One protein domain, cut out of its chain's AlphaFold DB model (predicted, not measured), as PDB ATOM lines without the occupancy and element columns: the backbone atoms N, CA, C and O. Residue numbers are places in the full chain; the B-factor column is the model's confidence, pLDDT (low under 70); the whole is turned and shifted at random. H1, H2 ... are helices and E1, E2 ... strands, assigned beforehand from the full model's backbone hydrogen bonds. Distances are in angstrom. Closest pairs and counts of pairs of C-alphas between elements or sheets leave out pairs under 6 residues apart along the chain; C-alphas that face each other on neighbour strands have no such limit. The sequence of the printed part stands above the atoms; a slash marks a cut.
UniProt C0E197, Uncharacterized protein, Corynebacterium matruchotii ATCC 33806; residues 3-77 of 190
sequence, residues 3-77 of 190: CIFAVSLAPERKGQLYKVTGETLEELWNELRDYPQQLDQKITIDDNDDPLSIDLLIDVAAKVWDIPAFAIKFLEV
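AT A GLANCE: This is residues 3 to 77 of the 190 residues of an uncharacterized protein of Corynebacterium matruchotii ATCC 33806 (UniProt C0E197). A small sheet of three strands, E2, E1 and E3, has two helices, H1 and H2, side by side over one face, with no named helix on its other face. A long link without a named element, residues 34 to 53, swings out in a wide loop between the two helices. The printed part has 75 residues, in the order E1, E2, H1, H2, E3; the sheet's order is E2, E1, E3, antiparallel throughout. The class is mixed, helices and strands, with under half of the residues, 36, in named elements. The whole is compact, with a radius of gyration of the C-alphas of 12.0 A, and rounded, spanning 37 by 31 by 19 A.

HOW THE PARTS SIT: E1, residues 3 to 7, is the inner strand. It forms a hairpin with E2, residues 17 to 22, an edge strand; N 4 and O 20 are within hydrogen-bond range at 3.0 A, N 6 and O 18 at 2.9 A. H1, residues 25 to 33, is on the sheet over E2, at a height over the sheet of 7.3 A on a local plane fitted to 6 C-alphas, only just enough. Its closest C-alphas to E2 are those of Leu 28 and Gly 22, 5.1 A apart. H2, residues 54 to 65, is on the same face, at a height over the sheet of 9.5 A, over E1 and E3, residues 73 to 76, and only just over E2, on which 3 of its C-alphas fall. It runs slantwise to the strands, at 46 degrees to E3 on the local plane. H1 and H2 touch, at a shallow tilt of 16 degrees, the same way; their closest C-alphas, of Leu 32 and Ala 61, are 6.5 A apart. E3 is the other edge strand, antiparallel to E1 at 145 degrees, with N 3 and O 75 within hydrogen-bond range at 2.8 A. E2, H1, H2 and E3 make a split strand-helix-strand unit, two strands running the same way with E1 between them; its crossover is right-handed. In H1 and H2 every O i to N i+4 pair is within hydrogen-bond range.

IN THESE COORDINATES: E1 begins at C-alpha 3 (140.761, 173.837, 134.165) and is 13.2 A long. E2 is 16.6 A long and H1 12.2 A. H2 is 16.1 A long, from C-alpha 54 (130.294, 174.562, 135.500). E3 is 10.2 A long and ends at C-alpha 76 (139.401, 174.586, 128.332).

THE WHOLE: The C-alphas of Pro 11 and Asp 49, the two farthest apart, are 37.6 A apart. The printed part has no cut. The link from H1 to H2 is long and that from E2 to H1 tight. The mean pLDDT of the printed part is 83.1; residues 36 to 50 are under 70.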
ATOM      1  N   CYS A   3     140.039 173.236 133.059       94.50
ATOM      2  CA  CYS A   3     140.761 173.837 134.165       94.50
ATOM      3  C   CYS A   3     139.834 174.781 134.925       94.50
ATOM      4  O   CYS A   3     139.172 175.630 134.326       94.50
ATOM      5  N   ILE A   4     139.857 174.692 136.252       94.88
ATOM      6  CA  ILE A   4     139.293 175.712 137.139       94.88
ATOM      7  C   ILE A   4     140.447 176.334 137.893       94.88
ATOM      8  O   ILE A   4     141.302 175.620 138.417       94.88
ATOM      9  N   PHE A   5     140.505 177.661 137.936       94.88
ATOM     10  CA  PHE A   5     141.554 178.347 138.673       94.88
ATOM     11  C   PHE A   5     141.100 179.678 139.261       94.88
ATOM     12  O   PHE A   5     140.143 180.303 138.802       94.88
ATOM     13  N   ALA A   6     141.850 180.140 140.253       93.69
ATOM     14  CA  ALA A   6     141.771 181.487 140.786       93.69
ATOM     15  C   ALA A   6     143.149 181.960 141.243       93.69
ATOM     16  O   ALA A   6     143.998 181.172 141.657       93.69
ATOM     17  N   VAL A   7     143.365 183.273 141.204       89.62
ATOM     18  CA  VAL A   7     144.553 183.895 141.791       89.62
ATOM     19  C   VAL A   7     144.106 184.779 142.942       89.62
ATOM     20  O   VAL A   7     143.366 185.742 142.735       89.62
ATOM     21  N   SER A   8     144.540 184.459 144.158       87.50
ATOM     22  CA  SER A   8     144.090 185.184 145.342       87.50
ATOM     23  C   SER A   8     144.629 186.614 145.375       87.50
ATOM     24  O   SER A   8     145.805 186.887 145.113       87.50
ATOM     25  N   LEU A   9     143.737 187.542 145.716       84.38
ATOM     26  CA  LEU A   9     144.040 188.955 145.937       84.38
ATOM     27  C   LEU A   9     144.081 189.318 147.429       84.38
ATOM     28  O   LEU A   9     144.441 190.450 147.762       84.38
ATOM     29  N   ALA A  10     143.725 188.379 148.312       84.75
ATOM     30  CA  ALA A  10     143.709 188.596 149.752       84.75
ATOM     31  C   ALA A  10     145.133 188.878 150.265       84.75
ATOM     32  O   ALA A  10     146.061 188.208 149.812       84.75
ATOM     33  N   PRO A  11     145.346 189.822 151.202       82.00
ATOM     34  CA  PRO A  11     146.686 190.224 151.640       82.00
ATOM     35  C   PRO A  11     147.581 189.059 152.081       82.00
ATOM     36  O   PRO A  11     148.759 189.037 151.734       82.00
ATOM     37  N   GLU A  12     147.012 188.083 152.787       83.56
ATOM     38  CA  GLU A  12     147.741 186.945 153.364       83.56
ATOM     39  C   GLU A  12     148.113 185.869 152.338       83.56
ATOM     40  O   GLU A  12     149.079 185.135 152.528       83.56
ATOM     41  N   ARG A  13     147.371 185.790 151.228       83.00
ATOM     42  CA  ARG A  13     147.542 184.779 150.169       83.00
ATOM     43  C   ARG A  13     147.746 185.416 148.795       83.00
ATOM     44  O   ARG A  13     147.456 184.822 147.758       83.00
ATOM     45  N   LYS A  14     148.218 186.664 148.773       84.81
ATOM     46  CA  LYS A  14     148.271 187.487 147.565       84.81
ATOM     47  C   LYS A  14     149.179 186.846 146.520       84.81
ATOM     48  O   LYS A  14     150.370 186.662 146.753       84.81
ATOM     49  N   GLY A  15     148.621 186.557 145.350       81.44
ATOM     50  CA  GLY A  15     149.333 185.897 144.260       81.44
ATOM     51  C   GLY A  15     149.436 184.381 144.390       81.44
ATOM     52  O   GLY A  15     150.138 183.772 143.592       81.44
ATOM     53  N   GLN A  16     148.732 183.752 145.330       88.62
ATOM     54  CA  GLN A  16     148.586 182.300 145.343       88.62
ATOM     55  C   GLN A  16     147.662 181.854 144.202       88.62
ATOM     56  O   GLN A  16     146.548 182.368 144.072       88.62
ATOM     57  N   LEU A  17     148.134 180.917 143.374       90.81
ATOM     58  CA  LEU A  17     147.335 180.260 142.339       90.81
ATOM     59  C   LEU A  17     146.681 179.012 142.931       90.81
ATOM     60  O   LEU A  17     147.373 178.112 143.399       90.81
ATOM     61  N   TYR A  18     145.361 178.971 142.850       92.38
ATOM     62  CA  TYR A  18     144.538 177.798 143.097       92.38
ATOM     63  C   TYR A  18     144.109 177.254 141.750       92.38
ATOM     64  O   TYR A  18     143.712 178.031 140.881       92.38
ATOM     65  N   LYS A  19     144.247 175.948 141.552       93.38
ATOM     66  CA  LYS A  19     143.997 175.317 140.263       93.38
ATOM     67  C   LYS A  19     143.687 173.838 140.448       93.38
ATOM     68  O   LYS A  19     144.366 173.180 141.233       93.38
ATOM     69  N   VAL A  20     142.733 173.350 139.667       92.94
ATOM     70  CA  VAL A  20     142.484 171.930 139.386       92.94
ATOM     71  C   VAL A  20     142.286 171.745 137.882       92.94
ATOM     72  O   VAL A  20     141.841 172.669 137.192       92.94
ATOM     73  N   THR A  21     142.633 170.570 137.372       92.94
ATOM     74  CA  THR A  21     142.526 170.206 135.952       92.94
ATOM     75  C   THR A  21     141.974 168.799 135.812       92.94
ATOM     76  O   THR A  21     142.285 167.952 136.638       92.94
ATOM     77  N   GLY A  22     141.199 168.554 134.760       92.00
ATOM     78  CA  GLY A  22     140.637 167.240 134.447       92.00
ATOM     79  C   GLY A  22     140.103 167.203 133.019       92.00
ATOM     80  O   GLY A  22     139.800 168.245 132.442       92.00
ATOM     81  N   GLU A  23     140.008 166.028 132.413       92.62
ATOM     82  CA  GLU A  23     139.458 165.846 131.067       92.62
ATOM     83  C   GLU A  23     137.925 165.890 131.049       92.62
ATOM     84  O   GLU A  23     137.331 166.186 130.012       92.62
ATOM     85  N   THR A  24     137.275 165.664 132.194       92.31
ATOM     86  CA  THR A  24     135.814 165.748 132.343       92.31
ATOM     87  C   THR A  24     135.401 166.600 133.549       92.31
ATOM     88  O   THR A  24     136.228 166.974 134.387       92.31
ATOM     89  N   LEU A  25     134.107 166.934 133.647       91.69
ATOM     90  CA  LEU A  25     133.569 167.664 134.803       91.69
ATOM     91  C   LEU A  25     133.624 166.813 136.083       91.69
ATOM     92  O   LEU A  25     133.847 167.352 137.164       91.69
ATOM     93  N   GLU A  26     133.474 165.495 135.962       90.69
ATOM     94  CA  GLU A  26     133.592 164.529 137.060       90.69
ATOM     95  C   GLU A  26     135.019 164.475 137.610       90.69
ATOM     96  O   GLU A  26     135.217 164.389 138.821       90.69
ATOM     97  N   GLU A  27     136.029 164.548 136.741       91.69
ATOM     98  CA  GLU A  27     137.425 164.619 137.179       91.69
ATOM     99  C   GLU A  27     137.697 165.920 137.937       91.69
ATOM    100  O   GLU A  27     138.255 165.879 139.031       91.69
ATOM    101  N   LEU A  28     137.216 167.063 137.431       91.50
ATOM    102  CA  LEU A  28     137.313 168.338 138.152       91.50
ATOM    103  C   LEU A  28     136.602 168.299 139.508       91.50
ATOM    104  O   LEU A  28     137.117 168.845 140.484       91.50
ATOM    105  N   TRP A  29     135.435 167.658 139.581       89.94
ATOM    106  CA  TRP A  29     134.712 167.452 140.832       89.94
ATOM    107  C   TRP A  29     135.531 166.646 141.841       89.94
ATOM    108  O   TRP A  29     135.687 167.071 142.987       89.94
ATOM    109  N   ASN A  30     136.078 165.505 141.416       89.00
ATOM    110  CA  ASN A  30     136.892 164.648 142.275       89.00
ATOM    111  C   ASN A  30     138.136 165.392 142.779       89.00
ATOM    112  O   ASN A  30     138.404 165.376 143.978       89.00
ATOM    113  N   GLU A  31     138.831 166.119 141.902       90.19
ATOM    114  CA  GLU A  31     139.994 166.936 142.264       90.19
ATOM    115  C   GLU A  31     139.646 168.058 143.256       90.19
ATOM    116  O   GLU A  31     140.422 168.344 144.166       90.19
ATOM    117  N   LEU A  32     138.475 168.695 143.127       88.94
ATOM    118  CA  LEU A  32     138.010 169.701 144.092       88.94
ATOM    119  C   LEU A  32     137.632 169.088 145.442       88.94
ATOM    120  O   LEU A  32     137.912 169.685 146.482       88.94
ATOM    121  N   ARG A  33     136.996 167.914 145.434       84.00
ATOM    122  CA  ARG A  33     136.602 167.197 146.651       84.00
ATOM    123  C   ARG A  33     137.822 166.715 147.432       84.00
ATOM    124  O   ARG A  33     137.851 166.834 148.656       84.00
ATOM    125  N   ASP A  34     138.814 166.198 146.715       83.12
ATOM    126  CA  ASP A  34     140.034 165.631 147.283       83.12
ATOM    127  C   ASP A  34     141.124 166.711 147.482       83.12
ATOM    128  O   ASP A  34     142.210 166.429 148.000       83.12
ATOM    129  N   TYR A  35     140.826 167.970 147.124       80.75
ATOM    130  CA  TYR A  35     141.724 169.107 147.292       80.75
ATOM    131  C   TYR A  35     142.105 169.272 148.771       80.75
ATOM    132  O   TYR A  35     141.217 169.270 149.630       80.75
ATOM    133  N   PRO A  36     143.395 169.471 149.107       69.62
ATOM    134  CA  PRO A  36     143.826 169.607 150.493       69.62
ATOM    135  C   PRO A  36     143.078 170.752 151.188       69.62
ATOM    136  O   PRO A  36     143.320 171.930 150.905       69.62
ATOM    137  N   GLN A  37     142.157 170.409 152.092       61.91
ATOM    138  CA  GLN A  37     141.385 171.393 152.845       61.91
ATOM    139  C   GLN A  37     142.355 172.191 153.725       61.91
ATOM    140  O   GLN A  37     143.021 171.643 154.599       61.91
ATOM    141  N   GLN A  38     142.467 173.500 153.482       52.47
ATOM    142  CA  GLN A  38     143.287 174.397 154.310       52.47
ATOM    143  C   GLN A  38     142.630 174.717 155.666       52.47
ATOM    144  O   GLN A  38     143.237 175.381 156.502       52.47
ATOM    145  N   LEU A  39     141.391 174.269 155.878       48.19
ATOM    146  CA  LEU A  39     140.587 174.484 157.076       48.19
ATOM    147  C   LEU A  39     140.146 173.123 157.624       48.19
ATOM    148  O   LEU A  39     139.687 172.283 156.858       48.19
ATOM    149  N   ASP A  40     140.167 172.950 158.950       45.34
ATOM    150  CA  ASP A  40     139.584 171.798 159.675       45.34
ATOM    151  C   ASP A  40     138.049 171.661 159.495       45.34
ATOM    152  O   ASP A  40     137.384 170.859 160.154       45.34
ATOM    153  N   GLN A  41     137.449 172.466 158.616       47.84
ATOM    154  CA  GLN A  41     136.045 172.389 158.259       47.84
ATOM    155  C   GLN A  41     135.879 171.395 157.114       47.84
ATOM    156  O   GLN A  41     136.144 171.719 155.958       47.84
ATOM    157  N   LYS A  42     135.358 170.205 157.435       51.94
ATOM    158  CA  LYS A  42     134.733 169.331 156.439       51.94
ATOM    159  C   LYS A  42     133.668 170.141 155.704       51.94
ATOM    160  O   LYS A  42     132.599 170.399 156.255       51.94
ATOM    161  N   ILE A  43     133.958 170.549 154.474       55.81
ATOM    162  CA  ILE A  43     132.946 171.118 153.591       55.81
ATOM    163  C   ILE A  43     132.013 169.963 153.230       55.81
ATOM    164  O   ILE A  43     132.392 169.060 152.489       55.81
ATOM    165  N   THR A  44     130.810 169.957 153.802       56.19
ATOM    166  CA  THR A  44     129.744 169.051 153.371       56.19
ATOM    167  C   THR A  44     129.214 169.594 152.054       56.19
ATOM    168  O   THR A  44     128.482 170.587 152.032       56.19
ATOM    169  N   ILE A  45     129.663 169.009 150.949       61.06
ATOM    170  CA  ILE A  45     129.098 169.280 149.633       61.06
ATOM    171  C   ILE A  45     127.922 168.314 149.485       61.06
ATOM    172  O   ILE A  45     128.087 167.116 149.689       61.06
ATOM    173  N   ASP A  46     126.728 168.857 149.262       57.94
ATOM    174  CA  ASP A  46     125.507 168.070 149.101       57.94
ATOM    175  C   ASP A  46     125.590 167.350 147.748       57.94
ATOM    176  O   ASP A  46     125.578 168.010 146.705       57.94
ATOM    177  N   ASP A  47     125.750 166.024 147.767       55.94
ATOM    178  CA  ASP A  47     125.723 165.161 146.580       55.94
ATOM    179  C   ASP A  47     124.268 165.077 146.080       55.94
ATOM    180  O   ASP A  47     123.593 164.059 146.232       55.94
ATOM    181  N   ASN A  48     123.734 166.177 145.548       57.75
ATOM    182  CA  ASN A  48     122.467 166.127 144.827       57.75
ATOM    183  C   ASN A  48     122.701 165.440 143.475       57.75
ATOM    184  O   ASN A  48     123.653 165.773 142.774       57.75
ATOM    185  N   ASP A  49     121.793 164.536 143.094       56.16
ATOM    186  CA  ASP A  49     121.741 163.810 141.805       56.16
ATOM    187  C   ASP A  49     121.553 164.731 140.569       56.16
ATOM    188  O   ASP A  49     121.207 164.276 139.474       56.16
ATOM    189  N   ASP A  50     121.757 166.039 140.724       61.72
ATOM    190  CA  ASP A  50     121.722 166.995 139.630       61.72
ATOM    191  C   ASP A  50     122.967 166.832 138.742       61.72
ATOM    192  O   ASP A  50     124.073 166.583 139.231       61.72
ATOM    193  N   PRO A  51     122.828 166.990 137.414       74.88
ATOM    194  CA  PRO A  51     123.965 166.899 136.511       74.88
ATOM    195  C   PRO A  51     125.025 167.949 136.866       74.88
ATOM    196  O   PRO A  51     124.711 169.129 137.052       74.88
ATOM    197  N   LEU A  52     126.294 167.521 136.911       83.44
ATOM    198  CA  LEU A  52     127.430 168.409 137.151       83.44
ATOM    199  C   LEU A  52     127.409 169.569 136.155       83.44
ATOM    200  O   LEU A  52     127.392 169.380 134.936       83.44
ATOM    201  N   SER A  53     127.433 170.784 136.691       90.31
ATOM    202  CA  SER A  53     127.477 172.016 135.914       90.31
ATOM    203  C   SER A  53     128.733 172.814 136.241       90.31
ATOM    204  O   SER A  53     129.321 172.687 137.317       90.31
ATOM    205  N   ILE A  54     129.147 173.666 135.303       92.19
ATOM    206  CA  ILE A  54     130.294 174.562 135.500       92.19
ATOM    207  C   ILE A  54     130.035 175.500 136.687       92.19
ATOM    208  O   ILE A  54     130.928 175.691 137.508       92.19
ATOM    209  N   ASP A  55     128.817 176.031 136.813       91.69
ATOM    210  CA  ASP A  55     128.445 176.933 137.908       91.69
ATOM    211  C   ASP A  55     128.563 176.239 139.272       91.69
ATOM    212  O   ASP A  55     129.144 176.799 140.201       91.69
ATOM    213  N   LEU A  56     128.124 174.978 139.370       90.75
ATOM    214  CA  LEU A  56     128.289 174.178 140.584       90.75
ATOM    215  C   LEU A  56     129.771 173.980 140.938       90.75
ATOM    216  O   LEU A  56     130.154 174.141 142.095       90.75
ATOM    217  N   LEU A  57     130.620 173.661 139.955       92.19
ATOM    218  CA  LEU A  57     132.057 173.491 140.189       92.19
ATOM    219  C   LEU A  57     132.729 174.799 140.630       92.19
ATOM    220  O   LEU A  57     133.615 174.773 141.484       92.19
ATOM    221  N   ILE A  58     132.299 175.941 140.087       93.62
ATOM    222  CA  ILE A  58     132.763 177.270 140.509       93.62
ATOM    223  C   ILE A  58     132.356 177.540 141.962       93.62
ATOM    224  O   ILE A  58     133.191 177.982 142.751       93.62
ATOM    225  N   ASP A  59     131.112 177.248 142.338       91.19
ATOM    226  CA  ASP A  59     130.611 177.446 143.702       91.19
ATOM    227  C   ASP A  59     131.300 176.528 144.719       91.19
ATOM    228  O   ASP A  59     131.603 176.940 145.844       91.19
ATOM    229  N   VAL A  60     131.591 175.285 144.334       90.38
ATOM    230  CA  VAL A  60     132.379 174.362 145.157       90.38
ATOM    231  C   VAL A  60     133.806 174.868 145.308       90.38
ATOM    232  O   VAL A  60     134.291 174.981 146.433       90.38
ATOM    233  N   ALA A  61     134.464 175.247 144.212       92.06
ATOM    234  CA  ALA A  61     135.806 175.817 144.251       92.06
ATOM    235  C   ALA A  61     135.865 177.094 145.110       92.06
ATOM    236  O   ALA A  61     136.829 177.293 145.848       92.06
ATOM    237  N   ALA A  62     134.814 177.921 145.091       91.81
ATOM    238  CA  ALA A  62     134.700 179.116 145.927       91.81
ATOM    239  C   ALA A  62     134.751 178.779 147.419       91.81
ATOM    240  O   ALA A  62     135.472 179.428 148.178       91.81
ATOM    241  N   LYS A  63     134.034 177.725 147.825       89.94
ATOM    242  CA  LYS A  63     134.036 177.220 149.204       89.94
ATOM    243  C   LYS A  63     135.374 176.577 149.570       89.94
ATOM    244  O   LYS A  63     135.918 176.883 150.624       89.94
ATOM    245  N   VAL A  64     135.911 175.713 148.705       89.25
ATOM    246  CA  VAL A  64     137.158 174.963 148.951       89.25
ATOM    247  C   VAL A  64     138.365 175.894 149.070       89.25
ATOM    248  O   VAL A  64     139.230 175.684 149.921       89.25
ATOM    249  N   TRP A  65     138.433 176.933 148.238       89.81
ATOM    250  CA  TRP A  65     139.566 177.861 148.217       89.81
ATOM    251  C   TRP A  65     139.373 179.099 149.091       89.81
ATOM    252  O   TRP A  65     140.337 179.846 149.272       89.81
ATOM    253  N   ASP A  66     138.172 179.304 149.640       89.50
ATOM    254  CA  ASP A  66     137.772 180.535 150.334       89.50
ATOM    255  C   ASP A  66     138.005 181.777 149.447       89.50
ATOM    256  O   ASP A  66     138.685 182.744 149.801       89.50
ATOM    257  N   ILE A  67     137.498 181.704 148.211       90.38
ATOM    258  CA  ILE A  67     137.619 182.746 147.184       90.38
ATOM    259  C   ILE A  67     136.227 183.061 146.631       90.38
ATOM    260  O   ILE A  67     135.469 182.142 146.339       90.38
ATOM    261  N   PRO A  68     135.871 184.339 146.405       91.19
ATOM    262  CA  PRO A  68     134.595 184.676 145.785       91.19
ATOM    263  C   PRO A  68     134.416 184.023 144.406       91.19
ATOM    264  O   PRO A  68     135.293 184.148 143.549       91.19
ATOM    265  N   ALA A  69     133.250 183.420 144.156       92.12
ATOM    266  CA  ALA A  69     132.934 182.708 142.911       92.12
ATOM    267  C   ALA A  69     133.233 183.524 141.637       92.12
ATOM    268  O   ALA A  69     133.794 183.005 140.678       92.12
ATOM    269  N   PHE A  70     132.973 184.837 141.643       91.19
ATOM    270  CA  PHE A  70     133.242 185.709 140.488       91.19
ATOM    271  C   PHE A  70     134.732 185.800 140.095       91.19
ATOM    272  O   PHE A  70     135.065 186.177 138.963       91.19
ATOM    273  N   ALA A  71     135.638 185.516 141.036       91.56
ATOM    274  CA  ALA A  71     137.083 185.535 140.829       91.56
ATOM    275  C   ALA A  71     137.623 184.194 140.304       91.56
ATOM    276  O   ALA A  71     138.766 184.143 139.843       91.56
ATOM    277  N   ILE A  72     136.810 183.139 140.342       93.94
ATOM    278  CA  ILE A  72     137.138 181.826 139.797       93.94
ATOM    279  C   ILE A  72     136.836 181.814 138.302       93.94
ATOM    280  O   ILE A  72     135.886 182.435 137.817       93.94
ATOM    281  N   LYS A  73     137.702 181.142 137.548       94.69
ATOM    282  CA  LYS A  73     137.607 181.005 136.100       94.69
ATOM    283  C   LYS A  73     137.591 179.536 135.726       94.69
ATOM    284  O   LYS A  73     138.397 178.765 136.237       94.69
ATOM    285  N   PHE A  74     136.707 179.201 134.795       95.00
ATOM    286  CA  PHE A  74     136.693 177.936 134.077       95.00
ATOM    287  C   PHE A  74     137.207 178.179 132.657       95.00
ATOM    288  O   PHE A  74     136.810 179.155 132.014       95.00
ATOM    289  N   LEU A  75     138.086 177.309 132.174       94.31
ATOM    290  CA  LEU A  75     138.565 177.324 130.796       94.31
ATOM    291  C   LEU A  75     138.895 175.916 130.317       94.31
ATOM    292  O   LEU A  75     139.298 175.056 131.095       94.31
ATOM    293  N   GLU A  76     138.790 175.718 129.012       93.06
ATOM    294  CA  GLU A  76     139.401 174.586 128.332       93.06
ATOM    295  C   GLU A  76     140.827 174.970 127.919       93.06
ATOM    296  O   GLU A  76     141.048 176.064 127.391       93.06
ATOM    297  N   VAL A  77     141.794 174.097 128.202       90.19
ATOM    298  CA  VAL A  77     143.216 174.306 127.911       90.19
ATOM    299  C   VAL A  77     143.837 173.088 127.250       90.19
ATOM    300  O   VAL A  77     143.490 171.945 127.555       90.19
TER     301      VAL A  77